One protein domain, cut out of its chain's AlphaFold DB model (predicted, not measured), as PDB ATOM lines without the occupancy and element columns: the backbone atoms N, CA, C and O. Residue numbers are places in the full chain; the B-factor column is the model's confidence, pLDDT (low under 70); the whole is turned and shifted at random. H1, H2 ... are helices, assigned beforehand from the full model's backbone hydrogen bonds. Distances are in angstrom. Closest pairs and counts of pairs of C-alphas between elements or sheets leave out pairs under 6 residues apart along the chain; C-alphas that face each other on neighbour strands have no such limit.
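AT A GLANCE: This is residues 9 to 100 of the 400 residues of an uncharacterized protein of Amycolatopsis sp. M39 (UniProt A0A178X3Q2). H5, H1, H2 and H3 make a four-helix bundle, each touching the next in that ring. H4 packs slantwise on H3, and short H6 follows H5 at its end. The 92 printed residues have six named helices, H1 to H6, and no named strand: all helix, compact, radius of gyration of the C-alphas 12.1 A, spans 34 by 30 by 21 A.

HOW THE PARTS SIT: Start at H5, residues 81 to 93; it touches H1, residues 12 to 19, closest at C-alphas 86 and 16, 5.3 A. H1 and H2, residues 26 to 38, form a hairpin, closest C-alphas 15 and 29, 4.7 A. H3, residues 45 to 56, touches H5 at a shallow tilt of 17 degrees, the same way, closest C-alphas 51 and 90, 5.5 A. H3 and H4, residues 63 to 74, form a hairpin at a steep 41 degrees, closest C-alphas 50 and 68, 6.0 A. H6, residues 95 to 98, is close to H5 but not clearly touching, closest C-alphas 98 and 92, 7.2 A. Every O i to N i+4 pair is within hydrogen-bond range in H1 to H5; H6 is too short for one.

IN THESE COORDINATES: Find C-alpha 12, beginning H1, at (-3.304, 28.468, 54.654), and C-alpha 98, ending H6, at (10.697, 32.853, 37.854). H2 runs 18.5 A.

THE WHOLE: The printed part has no cut and no long link; pLDDT is under 70 at residues 40, 60 and 94 to 96.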
ATOM      1  N   ARG A   9      -2.453  21.622  63.551       75.94
ATOM      2  CA  ARG A   9      -3.504  21.939  62.591       75.94
ATOM      3  C   ARG A   9      -2.869  22.868  61.567       75.94
ATOM      4  O   ARG A   9      -2.545  23.994  61.925       75.94
ATOM      5  N   TYR A  10      -2.646  22.384  60.351       81.44
ATOM      6  CA  TYR A  10      -2.107  23.228  59.288       81.44
ATOM      7  C   TYR A  10      -3.198  24.148  58.739       81.44
ATOM      8  O   TYR A  10      -4.356  23.750  58.582       81.44
ATOM      9  N   THR A  11      -2.806  25.378  58.443       87.00
ATOM     10  CA  THR A  11      -3.640  26.448  57.894       87.00
ATOM     11  C   THR A  11      -3.052  26.966  56.580       87.00
ATOM     12  O   THR A  11      -1.914  26.656  56.218       87.00
ATOM     13  N   LEU A  12      -3.815  27.786  55.850       86.06
ATOM     14  CA  LEU A  12      -3.304  28.468  54.654       86.06
ATOM     15  C   LEU A  12      -2.136  29.413  54.979       86.06
ATOM     16  O   LEU A  12      -1.226  29.545  54.162       86.06
ATOM     17  N   ASP A  13      -2.114  30.007  56.175       88.94
ATOM     18  CA  ASP A  13      -0.994  30.838  56.624       88.94
ATOM     19  C   ASP A  13       0.291  30.009  56.790       88.94
ATOM     20  O   ASP A  13       1.366  30.483  56.434       88.94
ATOM     21  N   ASP A  14       0.206  28.750  57.236       87.31
ATOM     22  CA  ASP A  14       1.378  27.863  57.306       87.31
ATOM     23  C   ASP A  14       1.961  27.574  55.916       87.31
ATOM     24  O   ASP A  14       3.182  27.528  55.748       87.31
ATOM     25  N   VAL A  15       1.095  27.426  54.905       85.94
ATOM     26  CA  VAL A  15       1.514  27.283  53.502       85.94
ATOM     27  C   VAL A  15       2.207  28.556  53.025       85.94
ATOM     28  O   VAL A  15       3.318  28.474  52.506       85.94
ATOM     29  N   VAL A  16       1.594  29.726  53.229       89.19
ATOM     30  CA  VAL A  16       2.184  31.015  52.835       89.19
ATOM     31  C   VAL A  16       3.538  31.218  53.510       89.19
ATOM     32  O   VAL A  16       4.508  31.506  52.817       89.19
ATOM     33  N   ASN A  17       3.634  30.989  54.821       90.31
ATOM     34  CA  ASN A  17       4.864  31.152  55.597       90.31
ATOM     35  C   ASN A  17       5.986  30.218  55.122       90.31
ATOM     36  O   ASN A  17       7.151  30.615  55.062       90.31
ATOM     37  N   ALA A  18       5.654  28.969  54.778       86.69
ATOM     38  CA  ALA A  18       6.620  28.027  54.222       86.69
ATOM     39  C   ALA A  18       7.122  28.478  52.841       86.69
ATOM     40  O   ALA A  18       8.315  28.378  52.551       86.69
ATOM     41  N   LEU A  19       6.218  28.992  52.006       85.00
ATOM     42  CA  LEU A  19       6.508  29.470  50.656       85.00
ATOM     43  C   LEU A  19       7.257  30.812  50.639       85.00
ATOM     44  O   LEU A  19       8.087  31.026  49.763       85.00
ATOM     45  N   SER A  20       7.024  31.692  51.613       86.38
ATOM     46  CA  SER A  20       7.714  32.980  51.740       86.38
ATOM     47  C   SER A  20       9.079  32.892  52.430       86.38
ATOM     48  O   SER A  20       9.764  33.905  52.549       86.38
ATOM     49  N   ALA A  21       9.462  31.722  52.946       86.19
ATOM     50  CA  ALA A  21      10.769  31.520  53.561       86.19
ATOM     51  C   ALA A  21      11.902  31.632  52.526       86.19
ATOM     52  O   ALA A  21      11.704  31.373  51.341       86.19
ATOM     53  N   THR A  22      13.112  31.958  52.984       83.00
ATOM     54  CA  THR A  22      14.305  32.040  52.127       83.00
ATOM     55  C   THR A  22      15.353  31.024  52.604       83.00
ATOM     56  O   THR A  22      15.929  31.228  53.675       83.00
ATOM     57  N   PRO A  23      15.616  29.924  51.864       82.44
ATOM     58  CA  PRO A  23      14.940  29.487  50.635       82.44
ATOM     59  C   PRO A  23      13.499  28.978  50.880       82.44
ATOM     60  O   PRO A  23      13.184  28.561  52.004       82.44
ATOM     61  N   PRO A  24      12.632  28.985  49.846       82.94
ATOM     62  CA  PRO A  24      11.240  28.550  49.965       82.94
ATOM     63  C   PRO A  24      11.153  27.068  50.336       82.94
ATOM     64  O   PRO A  24      11.822  26.211  49.757       82.94
ATOM     65  N   ARG A  25      10.300  26.739  51.310       86.31
ATOM     66  CA  ARG A  25      10.144  25.379  51.855       86.31
ATOM     67  C   ARG A  25       8.991  24.647  51.170       86.31
ATOM     68  O   ARG A  25       7.966  24.352  51.788       86.31
ATOM     69  N   THR A  26       9.165  24.332  49.888       84.81
ATOM     70  CA  THR A  26       8.142  23.685  49.040       84.81
ATOM     71  C   THR A  26       7.649  22.350  49.607       84.81
ATOM     72  O   THR A  26       6.446  22.107  49.642       84.81
ATOM     73  N   ALA A  27       8.548  21.517  50.141       83.94
ATOM     74  CA  ALA A  27       8.185  20.245  50.769       83.94
ATOM     75  C   ALA A  27       7.265  20.431  51.990       83.94
ATOM     76  O   ALA A  27       6.277  19.716  52.140       83.94
ATOM     77  N   SER A  28       7.544  21.424  52.840       85.12
ATOM     78  CA  SER A  28       6.700  21.745  53.998       85.12
ATOM     79  C   SER A  28       5.329  22.273  53.573       85.12
ATOM     80  O   SER A  28       4.318  21.868  54.144       85.12
ATOM     81  N   ALA A  29       5.283  23.117  52.539       84.88
ATOM     82  CA  ALA A  29       4.032  23.605  51.963       84.88
ATOM     83  C   ALA A  29       3.178  22.460  51.388       84.88
ATOM     84  O   ALA A  29       1.975  22.408  51.629       84.88
ATOM     85  N   LEU A  30       3.791  21.497  50.691       85.44
ATOM     86  CA  LEU A  30       3.101  20.313  50.167       85.44
ATOM     87  C   LEU A  30       2.543  19.413  51.277       85.44
ATOM     88  O   LEU A  30       1.422  18.921  51.150       85.44
ATOM     89  N   ILE A  31       3.286  19.224  52.376       85.75
ATOM     90  CA  ILE A  31       2.806  18.479  53.552       85.75
ATOM     91  C   ILE A  31       1.572  19.164  54.151       85.75
ATOM     92  O   ILE A  31       0.567  18.498  54.400       85.75
ATOM     93  N   ALA A  32       1.616  20.488  54.324       85.00
ATOM     94  CA  ALA A  32       0.490  21.263  54.837       85.00
ATOM     95  C   ALA A  32      -0.736  21.193  53.906       85.00
ATOM     96  O   ALA A  32      -1.848  20.941  54.371       85.00
ATOM     97  N   LEU A  33      -0.542  21.335  52.588       84.81
ATOM     98  CA  LEU A  33      -1.607  21.193  51.587       84.81
ATOM     99  C   LEU A  33      -2.249  19.803  51.634       84.81
ATOM    100  O   LEU A  33      -3.474  19.693  51.664       84.81
ATOM    101  N   ARG A  34      -1.437  18.740  51.684       84.44
ATOM    102  CA  ARG A  34      -1.924  17.357  51.780       84.44
ATOM    103  C   ARG A  34      -2.711  17.117  53.067       84.44
ATOM    104  O   ARG A  34      -3.776  16.509  53.024       84.44
ATOM    105  N   TRP A  35      -2.225  17.633  54.192       86.44
ATOM    106  CA  TRP A  35      -2.940  17.530  55.459       86.44
ATOM    107  C   TRP A  35      -4.318  18.207  55.384       86.44
ATOM    108  O   TRP A  35      -5.310  17.610  55.804       86.44
ATOM    109  N   MET A  36      -4.396  19.405  54.789       83.69
ATOM    110  CA  MET A  36      -5.655  20.143  54.599       83.69
ATOM    111  C   MET A  36      -6.648  19.408  53.685       83.69
ATOM    112  O   MET A  36      -7.854  19.472  53.928       83.69
ATOM    113  N   PHE A  37      -6.158  18.667  52.684       83.12
ATOM    114  CA  PHE A  37      -6.987  17.771  51.872       83.12
ATOM    115  C   PHE A  37      -7.596  16.628  52.675       83.12
ATOM    116  O   PHE A  37      -8.789  16.356  52.557       83.12
ATOM    117  N   GLU A  38      -6.773  15.948  53.471       82.00
ATOM    118  CA  GLU A  38      -7.177  14.758  54.225       82.00
ATOM    119  C   GLU A  38      -8.138  15.101  55.378       82.00
ATOM    120  O   GLU A  38      -8.957  14.270  55.762       82.00
ATOM    121  N   HIS A  39      -8.077  16.329  55.907       82.25
ATOM    122  CA  HIS A  39      -8.818  16.749  57.104       82.25
ATOM    123  C   HIS A  39      -9.939  17.767  56.831       82.25
ATOM    124  O   HIS A  39     -10.394  18.414  57.774       82.25
ATOM    125  N   LEU A  40     -10.398  17.890  55.576       66.31
ATOM    126  CA  LEU A  40     -11.515  18.756  55.156       66.31
ATOM    127  C   LEU A  40     -11.363  20.208  55.648       66.31
ATOM    128  O   LEU A  40     -12.141  20.688  56.471       66.31
ATOM    129  N   SER A  41     -10.342  20.915  55.159       71.56
ATOM    130  CA  SER A  41     -10.203  22.349  55.443       71.56
ATOM    131  C   SER A  41     -11.358  23.171  54.856       71.56
ATOM    132  O   SER A  41     -11.843  22.846  53.775       71.56
ATOM    133  N   ASP A  42     -11.664  24.318  55.464       73.25
ATOM    134  CA  ASP A  42     -12.604  25.312  54.914       73.25
ATOM    135  C   ASP A  42     -12.090  25.992  53.624       73.25
ATOM    136  O   ASP A  42     -12.808  26.751  52.971       73.25
ATOM    137  N   ALA A  43     -10.834  25.741  53.235       75.88
ATOM    138  CA  ALA A  43     -10.246  26.293  52.026       75.88
ATOM    139  C   ALA A  43     -10.842  25.647  50.756       75.88
ATOM    140  O   ALA A  43     -11.022  24.426  50.705       75.88
ATOM    141  N   PRO A  44     -11.077  26.423  49.679       82.75
ATOM    142  CA  PRO A  44     -11.610  25.886  48.433       82.75
ATOM    143  C   PRO A  44     -10.707  24.791  47.856       82.75
ATOM    144  O   PRO A  44      -9.544  25.034  47.526       82.75
ATOM    145  N   GLN A  45     -11.266  23.596  47.648       83.75
ATOM    146  CA  GLN A  45     -10.532  22.428  47.141       83.75
ATOM    147  C   GLN A  45      -9.793  22.718  45.821       83.75
ATOM    148  O   GLN A  45      -8.692  22.219  45.587       83.75
ATOM    149  N   ALA A  46     -10.370  23.569  44.965       83.94
ATOM    150  CA  ALA A  46      -9.750  24.000  43.716       83.94
ATOM    151  C   ALA A  46      -8.413  24.734  43.937       83.94
ATOM    152  O   ALA A  46      -7.456  24.472  43.203       83.94
ATOM    153  N   VAL A  47      -8.331  25.602  44.953       85.38
ATOM    154  CA  VAL A  47      -7.116  26.355  45.307       85.38
ATOM    155  C   VAL A  47      -6.038  25.409  45.803       85.38
ATOM    156  O   VAL A  47      -4.925  25.428  45.281       85.38
ATOM    157  N   LEU A  48      -6.387  24.520  46.734       84.00
ATOM    158  CA  LEU A  48      -5.455  23.533  47.270       84.00
ATOM    159  C   LEU A  48      -4.893  22.624  46.166       84.00
ATOM    160  O   LEU A  48      -3.685  22.393  46.114       84.00
ATOM    161  N   MET A  49      -5.749  22.154  45.244       84.94
ATOM    162  CA  MET A  49      -5.340  21.209  44.190       84.94
ATOM    163  C   MET A  49      -4.412  21.900  43.205       84.94
ATOM    164  O   MET A  49      -3.431  21.319  42.748       84.94
ATOM    165  N   THR A  50      -4.726  23.149  42.872       86.88
ATOM    166  CA  THR A  50      -3.926  23.922  41.927       86.88
ATOM    167  C   THR A  50      -2.595  24.325  42.541       86.88
ATOM    168  O   THR A  50      -1.583  24.198  41.867       86.88
ATOM    169  N   CYS A  51      -2.558  24.721  43.816       86.00
ATOM    170  CA  CYS A  51      -1.311  24.951  44.547       86.00
ATOM    171  C   CYS A  51      -0.429  23.697  44.583       86.00
ATOM    172  O   CYS A  51       0.752  23.776  44.254       86.00
ATOM    173  N   ALA A  52      -0.993  22.533  44.917       85.81
ATOM    174  CA  ALA A  52      -0.242  21.280  44.927       85.81
ATOM    175  C   ALA A  52       0.310  20.933  43.533       85.81
ATOM    176  O   ALA A  52       1.471  20.551  43.405       85.81
ATOM    177  N   HIS A  53      -0.493  21.119  42.479       85.81
ATOM    178  CA  HIS A  53      -0.058  20.899  41.096       85.81
ATOM    179  C   HIS A  53       1.036  21.885  40.672       85.81
ATOM    180  O   HIS A  53       2.037  21.478  40.093       85.81
ATOM    181  N   LEU A  54       0.896  23.169  41.016       85.06
ATOM    182  CA  LEU A  54       1.881  24.212  40.717       85.06
ATOM    183  C   LEU A  54       3.238  23.934  41.365       85.06
ATOM    184  O   LEU A  54       4.255  24.142  40.705       85.06
ATOM    185  N   LEU A  55       3.238  23.475  42.621       82.38
ATOM    186  CA  LEU A  55       4.445  23.169  43.395       82.38
ATOM    187  C   LEU A  55       5.114  21.852  42.972       82.38
ATOM    188  O   LEU A  55       6.324  21.720  43.132       82.38
ATOM    189  N   ASN A  56       4.351  20.896  42.434       82.88
ATOM    190  CA  ASN A  56       4.882  19.623  41.931       82.88
ATOM    191  C   ASN A  56       5.300  19.677  40.455       82.88
ATOM    192  O   ASN A  56       6.110  18.861  40.020       82.88
ATOM    193  N   SER A  57       4.734  20.596  39.668       80.50
ATOM    194  CA  SER A  57       5.020  20.698  38.238       80.50
ATOM    195  C   SER A  57       6.307  21.477  37.976       80.50
ATOM    196  O   SER A  57       6.439  22.648  38.346       80.50
ATOM    197  N   THR A  58       7.233  20.837  37.265       74.38
ATOM    198  CA  THR A  58       8.450  21.466  36.747       74.38
ATOM    199  C   THR A  58       8.208  22.208  35.433       74.38
ATOM    200  O   THR A  58       8.992  23.097  35.100       74.38
ATOM    201  N   ASP A  59       7.119  21.909  34.711       78.12
ATOM    202  CA  ASP A  59       6.764  22.606  33.474       78.12
ATOM    203  C   ASP A  59       6.003  23.910  33.793       78.12
ATOM    204  O   ASP A  59       4.911  23.889  34.382       78.12
ATOM    205  N   PRO A  60       6.550  25.076  33.407       67.75
ATOM    206  CA  PRO A  60       5.889  26.354  33.632       67.75
ATOM    207  C   PRO A  60       4.557  26.510  32.884       67.75
ATOM    208  O   PRO A  60       3.708  27.288  33.328       67.75
ATOM    209  N   THR A  61       4.370  25.806  31.762       75.38
ATOM    210  CA  THR A  61       3.273  26.025  30.801       75.38
ATOM    211  C   THR A  61       2.472  24.778  30.446       75.38
ATOM    212  O   THR A  61       1.764  24.775  29.437       75.38
ATOM    213  N   ASP A  62       2.540  23.748  31.289       84.94
ATOM    214  CA  ASP A  62       1.683  22.567  31.201       84.94
ATOM    215  C   ASP A  62       0.199  22.980  31.018       84.94
ATOM    216  O   ASP A  62      -0.309  23.805  31.793       84.94
ATOM    217  N   PRO A  63      -0.508  22.472  29.987       84.12
ATOM    218  CA  PRO A  63      -1.874  22.892  29.669       84.12
ATOM    219  C   PRO A  63      -2.850  22.681  30.831       84.12
ATOM    220  O   PRO A  63      -3.710  23.540  31.056       84.12
ATOM    221  N   ASP A  64      -2.684  21.608  31.608       85.38
ATOM    222  CA  ASP A  64      -3.510  21.333  32.787       85.38
ATOM    223  C   ASP A  64      -3.264  22.370  33.885       85.38
ATOM    224  O   ASP A  64      -4.211  22.905  34.474       85.38
ATOM    225  N   THR A  65      -1.999  22.723  34.122       84.81
ATOM    226  CA  THR A  65      -1.620  23.818  35.021       84.81
ATOM    227  C   THR A  65      -2.261  25.139  34.590       84.81
ATOM    228  O   THR A  65      -2.907  25.803  35.403       84.81
ATOM    229  N   LEU A  66      -2.140  25.517  33.313       87.19
ATOM    230  CA  LEU A  66      -2.693  26.775  32.796       87.19
ATOM    231  C   LEU A  66      -4.226  26.807  32.875       87.19
ATOM    232  O   LEU A  66      -4.801  27.853  33.183       87.19
ATOM    233  N   ALA A  67      -4.898  25.680  32.623       87.94
ATOM    234  CA  ALA A  67      -6.350  25.566  32.747       87.94
ATOM    235  C   ALA A  67      -6.815  25.739  34.202       87.94
ATOM    236  O   ALA A  67      -7.771  26.474  34.464       87.94
ATOM    237  N   ARG A  68      -6.111  25.120  35.158       88.19
ATOM    238  CA  ARG A  68      -6.391  25.254  36.597       88.19
ATOM    239  C   ARG A  68      -6.172  26.680  37.092       88.19
ATOM    240  O   ARG A  68      -7.043  27.229  37.763       88.19
ATOM    241  N   VAL A  69      -5.049  27.295  36.713       89.38
ATOM    242  CA  VAL A  69      -4.735  28.694  37.038       89.38
ATOM    243  C   VAL A  69      -5.827  29.616  36.507       89.38
ATOM    244  O   VAL A  69      -6.370  30.407  37.273       89.38
ATOM    245  N   ARG A  70      -6.226  29.457  35.241       90.12
ATOM    246  CA  ARG A  70      -7.303  30.249  34.632       90.12
ATOM    247  C   ARG A  70      -8.613  30.145  35.398       90.12
ATOM    248  O   ARG A  70      -9.214  31.173  35.695       90.12
ATOM    249  N   LYS A  71      -9.022  28.927  35.760       90.12
ATOM    250  CA  LYS A  71     -10.260  28.691  36.509       90.12
ATOM    251  C   LYS A  71     -10.259  29.404  37.864       90.12
ATOM    252  O   LYS A  71     -11.284  29.938  38.273       90.12
ATOM    253  N   ILE A  72      -9.121  29.426  38.559       89.56
ATOM    254  CA  ILE A  72      -9.002  30.155  39.829       89.56
ATOM    255  C   ILE A  72      -9.006  31.660  39.591       89.56
ATOM    256  O   ILE A  72      -9.730  32.371  40.280       89.56
ATOM    257  N   TYR A  73      -8.242  32.152  38.612       89.38
ATOM    258  CA  TYR A  73      -8.198  33.583  38.320       89.38
ATOM    259  C   TYR A  73      -9.579  34.123  37.935       89.38
ATOM    260  O   TYR A  73      -9.942  35.199  38.405       89.38
ATOM    261  N   GLU A  74     -10.386  33.371  37.173       87.94
ATOM    262  CA  GLU A  74     -11.783  33.698  36.831       87.94
ATOM    263  C   GLU A  74     -12.643  34.026  38.064       87.94
ATOM    264  O   GLU A  74     -13.393  35.001  38.008       87.94
ATOM    265  N   HIS A  75     -12.415  33.351  39.193       87.50
ATOM    266  CA  HIS A  75     -13.144  33.536  40.457       87.50
ATOM    267  C   HIS A  75     -12.286  34.108  41.594       87.50
ATOM    268  O   HIS A  75     -12.642  33.982  42.761       87.50
ATOM    269  N   LEU A  76     -11.141  34.727  41.281       85.62
ATOM    270  CA  LEU A  76     -10.169  35.132  42.303       85.62
ATOM    271  C   LEU A  76     -10.788  36.050  43.365       85.62
ATOM    272  O   LEU A  76     -10.543  35.855  44.548       85.62
ATOM    273  N   THR A  77     -11.618  37.005  42.940       85.75
ATOM    274  CA  THR A  77     -12.314  37.972  43.805       85.75
ATOM    275  C   THR A  77     -13.322  37.333  44.751       85.75
ATOM    276  O   THR A  77     -13.620  37.917  45.787       85.75
ATOM    277  N   ASP A  78     -13.814  36.143  44.413       87.94
ATOM    278  CA  ASP A  78     -14.847  35.430  45.170       87.94
ATOM    279  C   ASP A  78     -14.224  34.557  46.277       87.94
ATOM    280  O   ASP A  78     -14.921  34.039  47.149       87.94
ATOM    281  N   LEU A  79     -12.900  34.374  46.244       87.31
ATOM    282  CA  LEU A  79     -12.148  33.626  47.245       87.31
ATOM    283  C   LEU A  79     -11.941  34.450  48.519       87.31
ATOM    284  O   LEU A  79     -11.843  35.675  48.488       87.31
ATOM    285  N   THR A  80     -11.763  33.756  49.645       89.88
ATOM    286  CA  THR A  80     -11.342  34.397  50.893       89.88
ATOM    287  C   THR A  80      -9.946  35.023  50.741       89.88
ATOM    288  O   THR A  80      -9.118  34.491  49.991       89.88
ATOM    289  N   PRO A  81      -9.631  36.111  51.473       90.56
ATOM    290  CA  PRO A  81      -8.312  36.745  51.415       90.56
ATOM    291  C   PRO A  81      -7.157  35.765  51.665       90.56
ATOM    292  O   PRO A  81      -6.118  35.843  51.013       90.56
ATOM    293  N   ASP A  82      -7.343  34.792  52.557       87.62
ATOM    294  CA  ASP A  82      -6.329  33.778  52.867       87.62
ATOM    295  C   ASP A  82      -6.097  32.824  51.695       87.62
ATOM    296  O   ASP A  82      -4.954  32.511  51.358       87.62
ATOM    297  N   ALA A  83      -7.170  32.409  51.015       87.69
ATOM    298  CA  ALA A  83      -7.076  31.573  49.823       87.69
ATOM    299  C   ALA A  83      -6.427  32.326  48.652       87.69
ATOM    300  O   ALA A  83      -5.612  31.743  47.933       87.69
ATOM    301  N   GLN A  84      -6.719  33.621  48.492       90.12
ATOM    302  CA  GLN A  84      -6.054  34.477  47.502       90.12
ATOM    303  C   GLN A  84      -4.554  34.609  47.790       90.12
ATOM    304  O   GLN A  84      -3.737  34.444  46.878       90.12
ATOM    305  N   ARG A  85      -4.177  34.874  49.051       90.19
ATOM    306  CA  ARG A  85      -2.773  34.987  49.478       90.19
ATOM    307  C   ARG A  85      -2.013  33.681  49.258       90.19
ATOM    308  O   ARG A  85      -0.952  33.704  48.636       90.19
ATOM    309  N   ALA A  86      -2.575  32.551  49.686       88.00
ATOM    310  CA  ALA A  86      -1.976  31.232  49.486       88.00
ATOM    311  C   ALA A  86      -1.789  30.903  48.004       88.00
ATOM    312  O   ALA A  86      -0.694  30.529  47.590       88.00
ATOM    313  N   PHE A  87      -2.824  31.110  47.186       89.62
ATOM    314  CA  PHE A  87      -2.733  30.884  45.748       89.62
ATOM    315  C   PHE A  87      -1.655  31.753  45.089       89.62
ATOM    316  O   PHE A  87      -0.838  31.251  44.318       89.62
ATOM    317  N   THR A  88      -1.610  33.041  45.434       88.31
ATOM    318  CA  THR A  88      -0.610  33.983  44.916       88.31
ATOM    319  C   THR A  88       0.807  33.552  45.306       88.31
ATOM    320  O   THR A  88       1.692  33.529  44.453       88.31
ATOM    321  N   ALA A  89       1.019  33.109  46.549       87.19
ATOM    322  CA  ALA A  89       2.305  32.567  46.984       87.19
ATOM    323  C   ALA A  89       2.720  31.342  46.146       87.19
ATOM    324  O   ALA A  89       3.823  31.333  45.601       87.19
ATOM    325  N   CYS A  90       1.824  30.367  45.945       87.12
ATOM    326  CA  CYS A  90       2.096  29.180  45.120       87.12
ATOM    327  C   CYS A  90       2.532  29.551  43.691       87.12
ATOM    328  O   CYS A  90       3.487  28.984  43.161       87.12
ATOM    329  N   VAL A  91       1.842  30.520  43.082       86.50
ATOM    330  CA  VAL A  91       2.104  31.029  41.725       86.50
ATOM    331  C   VAL A  91       3.498  31.660  41.613       86.50
ATOM    332  O   VAL A  91       4.161  31.467  40.596       86.50
ATOM    333  N   HIS A  92       3.953  32.389  42.638       79.56
ATOM    334  CA  HIS A  92       5.237  33.101  42.615       79.56
ATOM    335  C   HIS A  92       6.437  32.269  43.082       79.56
ATOM    336  O   HIS A  92       7.559  32.563  42.682       79.56
ATOM    337  N   THR A  93       6.235  31.228  43.895       78.88
ATOM    338  CA  THR A  93       7.354  30.425  44.429       78.88
ATOM    339  C   THR A  93       8.030  29.490  43.440       78.88
ATOM    340  O   THR A  93       9.119  28.993  43.705       78.88
ATOM    341  N   THR A  94       7.384  29.177  42.326       68.06
ATOM    342  CA  THR A  94       7.856  28.094  41.466       68.06
ATOM    343  C   THR A  94       8.997  28.577  40.584       68.06
ATOM    344  O   THR A  94       8.785  29.424  39.718       68.06
ATOM    345  N   GLU A  95      10.189  28.016  40.788       60.84
ATOM    346  CA  GLU A  95      11.427  28.397  40.091       60.84
ATOM    347  C   GLU A  95      11.290  28.345  38.564       60.84
ATOM    348  O   GLU A  95      11.772  29.233  37.866       60.84
ATOM    349  N   SER A  96      10.541  27.367  38.040       62.88
ATOM    350  CA  SER A  96      10.250  27.243  36.605       62.88
ATOM    351  C   SER A  96       9.525  28.458  36.016       62.88
ATOM    352  O   SER A  96       9.608  28.698  34.814       62.88
ATOM    353  N   ARG A  97       8.830  29.238  36.852       72.00
ATOM    354  CA  ARG A  97       8.054  30.426  36.465       72.00
ATOM    355  C   ARG A  97       8.779  31.732  36.783       72.00
ATOM    356  O   ARG A  97       8.376  32.768  36.267       72.00
ATOM    357  N   ALA A  98       9.862  31.686  37.562       70.00
ATOM    358  CA  ALA A  98      10.697  32.853  37.854       70.00
ATOM    359  C   ALA A  98      11.417  33.388  36.602       70.00
ATOM    360  O   ALA A  98      11.739  34.569  36.533       70.00
ATOM    361  N   SER A  99      11.643  32.530  35.603       73.88
ATOM    362  CA  SER A  99      12.226  32.904  34.309       73.88
ATOM    363  C   SER A  99      11.216  33.493  33.318       73.88
ATOM    364  O   SER A  99      11.619  33.989  32.264       73.88
ATOM    365  N   LEU A 100       9.912  33.435  33.617       80.38
ATOM    366  CA  LEU A 100       8.876  33.982  32.747       80.38
ATOM    367  C   LEU A 100       8.664  35.470  33.013       80.38
ATOM    368  O   LEU A 100       8.636  35.923  34.155       80.38
TER     369      LEU A 100